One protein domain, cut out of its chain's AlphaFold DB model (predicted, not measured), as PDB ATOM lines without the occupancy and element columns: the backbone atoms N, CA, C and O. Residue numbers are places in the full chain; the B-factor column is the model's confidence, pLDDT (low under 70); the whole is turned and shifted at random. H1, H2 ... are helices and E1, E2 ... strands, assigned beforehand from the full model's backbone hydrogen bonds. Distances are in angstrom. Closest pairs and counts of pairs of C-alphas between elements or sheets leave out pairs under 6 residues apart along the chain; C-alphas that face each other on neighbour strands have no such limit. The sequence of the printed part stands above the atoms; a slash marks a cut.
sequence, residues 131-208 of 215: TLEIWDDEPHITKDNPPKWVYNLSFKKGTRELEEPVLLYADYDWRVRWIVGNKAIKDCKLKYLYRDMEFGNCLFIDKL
ATOM      1  N   THR A 131     -40.674 -15.333  43.412       94.38
ATOM      2  CA  THR A 131     -41.866 -15.690  44.178       94.38
ATOM      3  C   THR A 131     -42.853 -14.539  44.256       94.38
ATOM      4  O   THR A 131     -42.485 -13.359  44.261       94.38
ATOM      5  N   LEU A 132     -44.134 -14.888  44.310       94.19
ATOM      6  CA  LEU A 132     -45.218 -13.958  44.579       94.19
ATOM      7  C   LEU A 132     -45.877 -14.332  45.903       94.19
ATOM      8  O   LEU A 132     -46.448 -15.410  46.037       94.19
ATOM      9  N   GLU A 133     -45.809 -13.440  46.876       94.62
ATOM     10  CA  GLU A 133     -46.436 -13.599  48.182       94.62
ATOM     11  C   GLU A 133     -47.707 -12.746  48.240       94.62
ATOM     12  O   GLU A 133     -47.685 -11.575  47.854       94.62
ATOM     13  N   ILE A 134     -48.812 -13.311  48.724       93.94
ATOM     14  CA  ILE A 134     -50.112 -12.639  48.821       93.94
ATOM     15  C   ILE A 134     -50.684 -12.822  50.229       93.94
ATOM     16  O   ILE A 134     -50.665 -13.921  50.793       93.94
ATOM     17  N   TRP A 135     -51.225 -11.740  50.784       94.06
ATOM     18  CA  TRP A 135     -51.986 -11.728  52.034       94.06
ATOM     19  C   TRP A 135     -53.462 -11.475  51.738       94.06
ATOM     20  O   TRP A 135     -53.790 -10.896  50.712       94.06
ATOM     21  N   ASP A 136     -54.352 -11.867  52.644       91.81
ATOM     22  CA  ASP A 136     -55.796 -11.620  52.551       91.81
ATOM     23  C   ASP A 136     -56.250 -10.317  53.229       91.81
ATOM     24  O   ASP A 136     -57.397 -10.208  53.670       91.81
ATOM     25  N   ASP A 137     -55.345  -9.339  53.330       91.12
ATOM     26  CA  ASP A 137     -55.618  -8.032  53.925       91.12
ATOM     27  C   ASP A 137     -54.623  -6.959  53.435       91.12
ATOM     28  O   ASP A 137     -53.648  -7.244  52.726       91.12
ATOM     29  N   GLU A 138     -54.865  -5.703  53.799       91.31
ATOM     30  CA  GLU A 138     -54.085  -4.554  53.359       91.31
ATOM     31  C   GLU A 138     -52.633  -4.545  53.886       91.31
ATOM     32  O   GLU A 138     -52.332  -5.063  54.970       91.31
ATOM     33  N   PRO A 139     -51.700  -3.856  53.191       92.06
ATOM     34  CA  PRO A 139     -50.293  -3.809  53.592       92.06
ATOM     35  C   PRO A 139     -50.022  -3.280  55.004       92.06
ATOM     36  O   PRO A 139     -49.057  -3.687  55.647       92.06
ATOM     37  N   HIS A 140     -50.852  -2.357  55.494       90.25
ATOM     38  CA  HIS A 140     -50.663  -1.749  56.809       90.25
ATOM     39  C   HIS A 140     -51.092  -2.668  57.965       90.25
ATOM     40  O   HIS A 140     -50.580  -2.500  59.069       90.25
ATOM     41  N   ILE A 141     -51.969  -3.644  57.700       89.25
ATOM     42  CA  ILE A 141     -52.461  -4.635  58.673       89.25
ATOM     43  C   ILE A 141     -51.518  -5.845  58.737       89.25
ATOM     44  O   ILE A 141     -51.320  -6.447  59.788       89.25
ATOM     45  N   THR A 142     -50.884  -6.185  57.617       89.19
ATOM     46  CA  THR A 142     -50.173  -7.461  57.415       89.19
ATOM     47  C   THR A 142     -48.661  -7.387  57.626       89.19
ATOM     48  O   THR A 142     -47.942  -8.292  57.207       89.19
ATOM     49  N   LYS A 143     -48.141  -6.317  58.241       80.25
ATOM     50  CA  LYS A 143     -46.687  -6.093  58.374       80.25
ATOM     51  C   LYS A 143     -45.950  -7.254  59.041       80.25
ATOM     52  O   LYS A 143     -44.923  -7.670  58.515       80.25
ATOM     53  N   ASP A 144     -46.519  -7.779  60.121       86.12
ATOM     54  CA  ASP A 144     -45.901  -8.816  60.955       86.12
ATOM     55  C   ASP A 144     -46.471 -10.221  60.690       86.12
ATOM     56  O   ASP A 144     -46.052 -11.197  61.310       86.12
ATOM     57  N   ASN A 145     -47.417 -10.341  59.751       90.06
ATOM     58  CA  ASN A 145     -48.076 -11.605  59.438       90.06
ATOM     59  C   ASN A 145     -47.353 -12.329  58.291       90.06
ATOM     60  O   ASN A 145     -46.942 -11.681  57.320       90.06
ATOM     61  N   PRO A 146     -47.239 -13.669  58.334       91.75
ATOM     62  CA  PRO A 146     -46.771 -14.432  57.184       91.75
ATOM     63  C   PRO A 146     -47.767 -14.317  56.016       91.75
ATOM     64  O   PRO A 146     -48.961 -14.104  56.253       91.75
ATOM     65  N   PRO A 147     -47.301 -14.447  54.761       93.94
ATOM     66  CA  PRO A 147     -48.199 -14.501  53.615       93.94
ATOM     67  C   PRO A 147     -49.127 -15.704  53.715       93.94
ATOM     68  O   PRO A 147     -48.747 -16.768  54.205       93.94
ATOM     69  N   LYS A 148     -50.348 -15.534  53.213       93.50
ATOM     70  CA  LYS A 148     -51.339 -16.608  53.163       93.50
ATOM     71  C   LYS A 148     -51.127 -17.513  51.955       93.50
ATOM     72  O   LYS A 148     -51.358 -18.717  52.046       93.50
ATOM     73  N   TRP A 149     -50.658 -16.938  50.851       94.75
ATOM     74  CA  TRP A 149     -50.301 -17.668  49.641       94.75
ATOM     75  C   TRP A 149     -48.910 -17.266  49.173       94.75
ATOM     76  O   TRP A 149     -48.574 -16.083  49.145       94.75
ATOM     77  N   VAL A 150     -48.116 -18.256  48.782       95.31
ATOM     78  CA  VAL A 150     -46.789 -18.069  48.194       95.31
ATOM     79  C   VAL A 150     -46.762 -18.839  46.887       95.31
ATOM     80  O   VAL A 150     -47.033 -20.031  46.878       95.31
ATOM     81  N   TYR A 151     -46.440 -18.188  45.780       95.44
ATOM     82  CA  TYR A 151     -46.346 -18.814  44.465       95.44
ATOM     83  C   TYR A 151     -44.895 -18.801  44.007       95.44
ATOM     84  O   TYR A 151     -44.291 -17.736  43.917       95.44
ATOM     85  N   ASN A 152     -44.345 -19.975  43.698       95.06
ATOM     86  CA  ASN A 152     -43.022 -20.097  43.090       95.06
ATOM     87  C   ASN A 152     -43.178 -20.002  41.575       95.06
ATOM     88  O   ASN A 152     -43.787 -20.878  40.965       95.06
ATOM     89  N   LEU A 153     -42.678 -18.922  40.985       93.81
ATOM     90  CA  LEU A 153     -42.947 -18.589  39.594       93.81
ATOM     91  C   LEU A 153     -41.981 -19.323  38.660       93.81
ATOM     92  O   LEU A 153     -40.763 -19.238  38.819       93.81
ATOM     93  N   SER A 154     -42.542 -19.970  37.641       93.25
ATOM     94  CA  SER A 154     -41.801 -20.580  36.533       93.25
ATOM     95  C   SER A 154     -42.233 -19.946  35.220       93.25
ATOM     96  O   SER A 154     -43.425 -19.745  34.986       93.25
ATOM     97  N   PHE A 155     -41.267 -19.634  34.357       93.81
ATOM     98  CA  PHE A 155     -41.496 -18.912  33.105       93.81
ATOM     99  C   PHE A 155     -41.152 -19.773  31.899       93.81
ATOM    100  O   PHE A 155     -40.139 -20.479  31.896       93.81
ATOM    101  N   LYS A 156     -41.930 -19.636  30.822       95.19
ATOM    102  CA  LYS A 156     -41.591 -20.270  29.544       95.19
ATOM    103  C   LYS A 156     -40.252 -19.724  29.055       95.19
ATOM    104  O   LYS A 156     -40.011 -18.511  29.072       95.19
ATOM    105  N   LYS A 157     -39.391 -20.623  28.575       93.94
ATOM    106  CA  LYS A 157     -38.009 -20.326  28.175       93.94
ATOM    107  C   LYS A 157     -37.908 -19.088  27.274       93.94
ATOM    108  O   LYS A 157     -38.447 -19.069  26.173       93.94
ATOM    109  N   GLY A 158     -37.142 -18.092  27.725       91.69
ATOM    110  CA  GLY A 158     -36.868 -16.867  26.965       91.69
ATOM    111  C   GLY A 158     -38.011 -15.849  26.954       91.69
ATOM    112  O   GLY A 158     -37.950 -14.889  26.192       91.69
ATOM    113  N   THR A 159     -39.039 -16.039  27.781       93.62
ATOM    114  CA  THR A 159     -40.192 -15.136  27.879       93.62
ATOM    115  C   THR A 159     -40.423 -14.703  29.328       93.62
ATOM    116  O   THR A 159     -39.754 -15.171  30.250       93.62
ATOM    117  N   ARG A 160     -41.395 -13.811  29.530       92.38
ATOM    118  CA  ARG A 160     -41.946 -13.487  30.853       92.38
ATOM    119  C   ARG A 160     -43.384 -13.970  31.034       92.38
ATOM    120  O   ARG A 160     -44.090 -13.499  31.923       92.38
ATOM    121  N   GLU A 161     -43.800 -14.904  30.186       94.19
ATOM    122  CA  GLU A 161     -45.034 -15.656  30.363       94.19
ATOM    123  C   GLU A 161     -44.782 -16.784  31.356       94.19
ATOM    124  O   GLU A 161     -43.768 -17.484  31.263       94.19
ATOM    125  N   LEU A 162     -45.702 -16.968  32.295       93.50
ATOM    126  CA  LEU A 162     -45.650 -18.086  33.219       93.50
ATOM    127  C   LEU A 162     -45.954 -19.399  32.485       93.50
ATOM    128  O   LEU A 162     -46.713 -19.431  31.512       93.50
ATOM    129  N   GLU A 163     -45.349 -20.492  32.947       94.69
ATOM    130  CA  GLU A 163     -45.701 -21.841  32.482       94.69
ATOM    131  C   GLU A 163     -47.142 -22.192  32.873       94.69
ATOM    132  O   GLU A 163     -47.892 -22.734  32.063       94.69
ATOM    133  N   GLU A 164     -47.541 -21.789  34.081       94.44
ATOM    134  CA  GLU A 164     -48.904 -21.862  34.596       94.44
ATOM    135  C   GLU A 164     -49.279 -20.512  35.222       94.44
ATOM    136  O   GLU A 164     -48.474 -19.942  35.964       94.44
ATOM    137  N   PRO A 165     -50.484 -19.978  34.959       93.75
ATOM    138  CA  PRO A 165     -50.875 -18.690  35.508       93.75
ATOM    139  C   PRO A 165     -51.097 -18.769  37.021       93.75
ATOM    140  O   PRO A 165     -51.583 -19.778  37.537       93.75
ATOM    141  N   VAL A 166     -50.822 -17.676  37.731       93.38
ATOM    142  CA  VAL A 166     -51.328 -17.479  39.097       93.38
ATOM    143  C   VAL A 166     -52.802 -17.121  38.995       93.38
ATOM    144  O   VAL A 166     -53.159 -16.193  38.272       93.38
ATOM    145  N   LEU A 167     -53.641 -17.833  39.742       91.94
ATOM    146  CA  LEU A 167     -55.083 -17.637  39.778       91.94
ATOM    147  C   LEU A 167     -55.560 -17.629  41.232       91.94
ATOM    148  O   LEU A 167     -55.329 -18.593  41.963       91.94
ATOM    149  N   LEU A 168     -56.222 -16.555  41.654       90.50
ATOM    150  CA  LEU A 168     -56.707 -16.416  43.026       90.50
ATOM    151  C   LEU A 168     -57.899 -15.462  43.084       90.50
ATOM    152  O   LEU A 168     -57.804 -14.338  42.616       90.50
ATOM    153  N   TYR A 169     -59.005 -15.857  43.713       88.25
ATOM    154  CA  TYR A 169     -60.025 -14.881  44.107       88.25
ATOM    155  C   TYR A 169     -59.446 -13.974  45.201       88.25
ATOM    156  O   TYR A 169     -59.078 -14.468  46.268       88.25
ATOM    157  N   ALA A 170     -59.285 -12.683  44.902       86.88
ATOM    158  CA  ALA A 170     -58.564 -11.741  45.756       86.88
ATOM    159  C   ALA A 170     -59.105 -10.314  45.645       86.88
ATOM    160  O   ALA A 170     -59.423  -9.842  44.551       86.88
ATOM    161  N   ASP A 171     -59.152  -9.617  46.780       85.56
ATOM    162  CA  ASP A 171     -59.514  -8.205  46.814       85.56
ATOM    163  C   ASP A 171     -58.358  -7.345  46.291       85.56
ATOM    164  O   ASP A 171     -57.187  -7.581  46.590       85.56
ATOM    165  N   TYR A 172     -58.669  -6.313  45.514       85.19
ATOM    166  CA  TYR A 172     -57.656  -5.471  44.882       85.19
ATOM    167  C   TYR A 172     -56.825  -4.649  45.892       85.19
ATOM    168  O   TYR A 172     -55.749  -4.147  45.532       85.19
ATOM    169  N   ASP A 173     -57.308  -4.476  47.126       88.50
ATOM    170  CA  ASP A 173     -56.617  -3.793  48.221       88.50
ATOM    171  C   ASP A 173     -55.693  -4.713  49.037       88.50
ATOM    172  O   ASP A 173     -54.870  -4.208  49.810       88.50
ATOM    173  N   TRP A 174     -55.739  -6.030  48.816       91.25
ATOM    174  CA  TRP A 174     -54.839  -6.985  49.464       91.25
ATOM    175  C   TRP A 174     -53.368  -6.729  49.139       91.25
ATOM    176  O   TRP A 174     -53.010  -6.283  48.043       91.25
ATOM    177  N   ARG A 175     -52.489  -7.030  50.101       93.88
ATOM    178  CA  ARG A 175     -51.038  -6.926  49.932       93.88
ATOM    179  C   ARG A 175     -50.515  -8.025  49.016       93.88
ATOM    180  O   ARG A 175     -50.831  -9.203  49.177       93.88
ATOM    181  N   VAL A 176     -49.603  -7.630  48.139       93.44
ATOM    182  CA  VAL A 176     -48.776  -8.518  47.335       93.44
ATOM    183  C   VAL A 176     -47.318  -8.093  47.407       93.44
ATOM    184  O   VAL A 176     -46.996  -6.899  47.374       93.44
ATOM    185  N   ARG A 177     -46.429  -9.080  47.467       93.94
ATOM    186  CA  ARG A 177     -44.986  -8.889  47.418       93.94
ATOM    187  C   ARG A 177     -44.394  -9.760  46.321       93.94
ATOM    188  O   ARG A 177     -44.613 -10.964  46.300       93.94
ATOM    189  N   TRP A 178     -43.657  -9.143  45.406       93.44
ATOM    190  CA  TRP A 178     -42.916  -9.846  44.362       93.44
ATOM    191  C   TRP A 178     -41.433  -9.829  44.712       93.44
ATOM    192  O   TRP A 178     -40.835  -8.760  44.899       93.44
ATOM    193  N   ILE A 179     -40.863 -11.022  44.828       92.50
ATOM    194  CA  ILE A 179     -39.483 -11.261  45.229       92.50
ATOM    195  C   ILE A 179     -38.738 -11.902  44.060       92.50
ATOM    196  O   ILE A 179     -39.268 -12.782  43.384       92.50
ATOM    197  N   VAL A 180     -37.503 -11.457  43.840       90.38
ATOM    198  CA  VAL A 180     -36.559 -12.052  42.888       90.38
ATOM    199  C   VAL A 180     -35.253 -12.314  43.628       90.38
ATOM    200  O   VAL A 180     -34.635 -11.386  44.164       90.38
ATOM    201  N   GLY A 181     -34.851 -13.580  43.705       86.44
ATOM    202  CA  GLY A 181     -33.800 -14.025  44.612       86.44
ATOM    203  C   GLY A 181     -34.182 -13.712  46.057       86.44
ATOM    204  O   GLY A 181     -35.218 -14.140  46.547       86.44
ATOM    205  N   ASN A 182     -33.374 -12.878  46.716       84.25
ATOM    206  CA  ASN A 182     -33.605 -12.443  48.099       84.25
ATOM    207  C   ASN A 182     -34.089 -10.985  48.209       84.25
ATOM    208  O   ASN A 182     -34.057 -10.406  49.297       84.25
ATOM    209  N   LYS A 183     -34.495 -10.353  47.099       88.75
ATOM    210  CA  LYS A 183     -34.887  -8.937  47.073       88.75
ATOM    211  C   LYS A 183     -36.360  -8.781  46.714       88.75
ATOM    212  O   LYS A 183     -36.795  -9.193  45.641       88.75
ATOM    213  N   ALA A 184     -37.114  -8.110  47.584       91.06
ATOM    214  CA  ALA A 184     -38.445  -7.625  47.246       91.06
ATOM    215  C   ALA A 184     -38.313  -6.478  46.234       91.06
ATOM    216  O   ALA A 184     -37.805  -5.403  46.563       91.06
ATOM    217  N   ILE A 185     -38.748  -6.711  44.998       91.19
ATOM    218  CA  ILE A 185     -38.756  -5.684  43.946       91.19
ATOM    219  C   ILE A 185     -40.067  -4.902  43.919       91.19
ATOM    220  O   ILE A 185     -40.120  -3.798  43.376       91.19
ATOM    221  N   LYS A 186     -41.123  -5.440  44.539       91.19
ATOM    222  CA  LYS A 186     -42.386  -4.734  44.747       91.19
ATOM    223  C   LYS A 186     -43.090  -5.241  46.001       91.19
ATOM    224  O   LYS A 186     -43.155  -6.444  46.218       91.19
ATOM    225  N   ASP A 187     -43.629  -4.322  46.791       93.50
ATOM    226  CA  ASP A 187     -44.462  -4.600  47.967       93.50
ATOM    227  C   ASP A 187     -45.566  -3.539  48.010       93.50
ATOM    228  O   ASP A 187     -45.295  -2.353  48.215       93.50
ATOM    229  N   CYS A 188     -46.792  -3.921  47.655       92.25
ATOM    230  CA  CYS A 188     -47.884  -2.972  47.430       92.25
ATOM    231  C   CYS A 188     -49.259  -3.648  47.518       92.25
ATOM    232  O   CYS A 188     -49.358  -4.836  47.804       92.25
ATOM    233  N   LYS A 189     -50.332  -2.892  47.267       92.06
ATOM    234  CA  LYS A 189     -51.672  -3.456  47.030       92.06
ATOM    235  C   LYS A 189     -51.745  -4.125  45.650       92.06
ATOM    236  O   LYS A 189     -51.109  -3.626  44.716       92.06
ATOM    237  N   LEU A 190     -52.553  -5.174  45.490       89.25
ATOM    238  CA  LEU A 190     -52.706  -5.922  44.230       89.25
ATOM    239  C   LEU A 190     -53.000  -5.015  43.026       89.25
ATOM    240  O   LEU A 190     -52.314  -5.127  42.006       89.25
ATOM    241  N   LYS A 191     -53.895  -4.027  43.173       85.81
ATOM    242  CA  LYS A 191     -54.209  -3.041  42.113       85.81
ATOM    243  C   LYS A 191     -53.005  -2.268  41.567       85.81
ATOM    244  O   LYS A 191     -53.061  -1.711  40.474       85.81
ATOM    245  N   TYR A 192     -51.920  -2.173  42.335       87.00
ATOM    246  CA  TYR A 192     -50.706  -1.479  41.916       87.00
ATOM    247  C   TYR A 192     -49.675  -2.416  41.298       87.00
ATOM    248  O   TYR A 192     -48.784  -1.934  40.593       87.00
ATOM    249  N   LEU A 193     -49.762  -3.726  41.546       82.50
ATOM    250  CA  LEU A 193     -48.891  -4.714  40.917       82.50
ATOM    251  C   LEU A 193     -49.207  -4.839  39.428       82.50
ATOM    252  O   LEU A 193     -48.281  -4.735  38.623       82.50
ATOM    253  N   TYR A 194     -50.490  -4.977  39.094       67.12
ATOM    254  CA  TYR A 194     -50.969  -5.236  37.742       67.12
ATOM    255  C   TYR A 194     -52.071  -4.225  37.379       67.12
ATOM    256  O   TYR A 194     -53.197  -4.321  37.857       67.12
ATOM    257  N   ARG A 195     -51.726  -3.201  36.581       55.34
ATOM    258  CA  ARG A 195     -52.642  -2.091  36.238       55.34
ATOM    259  C   ARG A 195     -53.787  -2.502  35.305       55.34
ATOM    260  O   ARG A 195     -54.811  -1.831  35.317       55.34
ATOM    261  N   ASP A 196     -53.628  -3.602  34.571       50.66
ATOM    262  CA  ASP A 196     -54.626  -4.120  33.625       50.66
ATOM    263  C   ASP A 196     -55.615  -5.095  34.287       50.66
ATOM    264  O   ASP A 196     -56.267  -5.881  33.601       50.66
ATOM    265  N   MET A 197     -55.745  -5.074  35.621       53.47
ATOM    266  CA  MET A 197     -56.862  -5.741  36.293       53.47
ATOM    267  C   MET A 197     -58.157  -5.002  35.942       53.47
ATOM    268  O   MET A 197     -58.676  -4.202  36.721       53.47
ATOM    269  N   GLU A 198     -58.702  -5.264  34.755       45.81
ATOM    270  CA  GLU A 198     -60.097  -4.986  34.465       45.81
ATOM    271  C   GLU A 198     -60.938  -5.890  35.371       45.81
ATOM    272  O   GLU A 198     -61.295  -7.001  35.003       45.81
ATOM    273  N   PHE A 199     -61.229  -5.398  36.574       47.03
ATOM    274  CA  PHE A 199     -62.131  -5.927  37.599       47.03
ATOM    275  C   PHE A 199     -62.925  -7.180  37.200       47.03
ATOM    276  O   PHE A 199     -63.994  -7.094  36.592       47.03
ATOM    277  N   GLY A 200     -62.387  -8.335  37.564       54.75
ATOM    278  CA  GLY A 200     -63.150  -9.516  37.943       54.75
ATOM    279  C   GLY A 200     -62.786  -9.828  39.393       54.75
ATOM    280  O   GLY A 200     -61.754  -9.365  39.875       54.75
ATOM    281  N   ASN A 201     -63.587 -10.623  40.099       70.88
ATOM    282  CA  ASN A 201     -63.308 -11.029  41.485       70.88
ATOM    283  C   ASN A 201     -62.030 -11.896  41.626       70.88
ATOM    284  O   ASN A 201     -61.793 -12.501  42.663       70.88
ATOM    285  N   CYS A 202     -61.204 -12.002  40.585       83.62
ATOM    286  CA  CYS A 202     -60.082 -12.914  40.501       83.62
ATOM    287  C   CYS A 202     -58.816 -12.198  40.014       83.62
ATOM    288  O   CYS A 202     -58.809 -11.549  38.969       83.62
ATOM    289  N   LEU A 203     -57.735 -12.350  40.774       87.75
ATOM    290  CA  LEU A 203     -56.370 -12.121  40.338       87.75
ATOM    291  C   LEU A 203     -55.972 -13.205  39.341       87.75
ATOM    292  O   LEU A 203     -56.033 -14.397  39.646       87.75
ATOM    293  N   PHE A 204     -55.487 -12.766  38.185       89.69
ATOM    294  CA  PHE A 204     -54.906 -13.635  37.180       89.69
ATOM    295  C   PHE A 204     -53.644 -13.016  36.615       89.69
ATOM    296  O   PHE A 204     -53.665 -11.902  36.092       89.69
ATOM    297  N   ILE A 205     -52.544 -13.742  36.759       90.88
ATOM    298  CA  ILE A 205     -51.237 -13.339  36.260       90.88
ATOM    299  C   ILE A 205     -50.759 -14.474  35.375       90.88
ATOM    300  O   ILE A 205     -50.458 -15.554  35.868       90.88
ATOM    301  N   ASP A 206     -50.696 -14.231  34.076       91.69
ATOM    302  CA  ASP A 206     -50.103 -15.117  33.070       91.69
ATOM    303  C   ASP A 206     -48.746 -14.601  32.579       91.69
ATOM    304  O   ASP A 206     -47.973 -15.339  31.969       91.69
ATOM    305  N   LYS A 207     -48.434 -13.337  32.871       91.00
ATOM    306  CA  LYS A 207     -47.174 -12.681  32.539       91.00
ATOM    307  C   LYS A 207     -46.793 -11.647  33.588       91.00
ATOM    308  O   LYS A 207     -47.645 -10.994  34.189       91.00
ATOM    309  N   LEU A 208     -45.496 -11.431  33.749       88.81
ATOM    310  CA  LEU A 208     -44.951 -10.338  34.555       88.81
ATOM    311  C   LEU A 208     -43.993  -9.493  33.713       88.81
ATOM    312  O   LEU A 208     -43.427  -9.989  32.742       88.81
TER     313      LEU A 208
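What this domain is: This is residues 131 to 208 of the 215 residues of the protein "GNAT family N-acetyltransferase" of Flavobacterium humi (UniProt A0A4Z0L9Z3). A small, twisted sheet of four strands, E2, E1, E4 and E5, has a two-stranded ribbon, E3 and E6, loosely over one face on its E2 side, and the one-turn helix H1 over the same face on its E5 side. The two sheets come together near the end of E2, and the loop of residues 135 to 148 extends beyond one end of the larger sheet. The 78 printed residues hold six named strands and one named helix in the order E1 E2 E3 E4 E5 H1 E6, and the class is mostly strand. Both sheets are antiparallel. The whole is compact, with a radius of gyration of the C-alphas of 12.2 A and spans of 37 by 31 by 18 A.

How they stand to each other: E1, residues 131 to 134, is an inner strand of the sheet ordered E2 - E1 - E4 - E5. E2, residues 149 to 153, is an edge strand and forms a hairpin with E1, at 158 degrees; N 132 and O 151 are 2.9 A apart, within hydrogen-bond range. E3, residues 161 to 169, bends by 76 degrees at residue 164. The closest C-alphas of E2 and E3 are those of Leu 153 and Leu 162, 6.9 A apart. E4, residues 175 to 180, is antiparallel to E1 at 170 degrees, with N 133 and O 177 2.8 A apart. E5, residues 183 to 189, is the other edge strand and forms a hairpin with E4, with N 176 and O 188 2.8 A apart. The sheet is twisted, its C-alphas lying up to 4.4 A off the best plane. H1, residues 190 to 193, is on this sheet at a height of 7.6 A, over none of its strands, but only just: 2 of its C-alphas fall on E4 and 2 on E5. H1 is too short for an O i to N i+4 pair; its one O i to N i+3 pair is within range. E6, residues 202 to 207, is antiparallel to E3 at 171 degrees, with N 203 and O 168 2.7 A apart. E1 and E6 are apart, as are E3 and E5.

Where its parts are: E1 begins at C-alpha 131, (-41.866, -15.690, 44.178). E3, the longest strand by residues, spans 20.4 A from first to last C-alpha and ends at C-alpha 169, (-60.025, -14.881, 44.107). E4 spans 16.9 A, E5 17.7 A and E6 15.2 A, with E6 ending at C-alpha 207, (-47.174, -12.681, 32.539). E1 at 9.9 A, E2 at 12.5 A and H1 at 5.2 A are shorter.

The domain as a whole: The two C-alphas farthest apart are those of Ile 141 and Gly 158, at 37.4 A. The printed part has no cut. The link from E1 to E2, 14 residues, is long. Residues 194 to 200, in the link from H1 to E6, have pLDDT under 70; the mean of the printed part is 87.5.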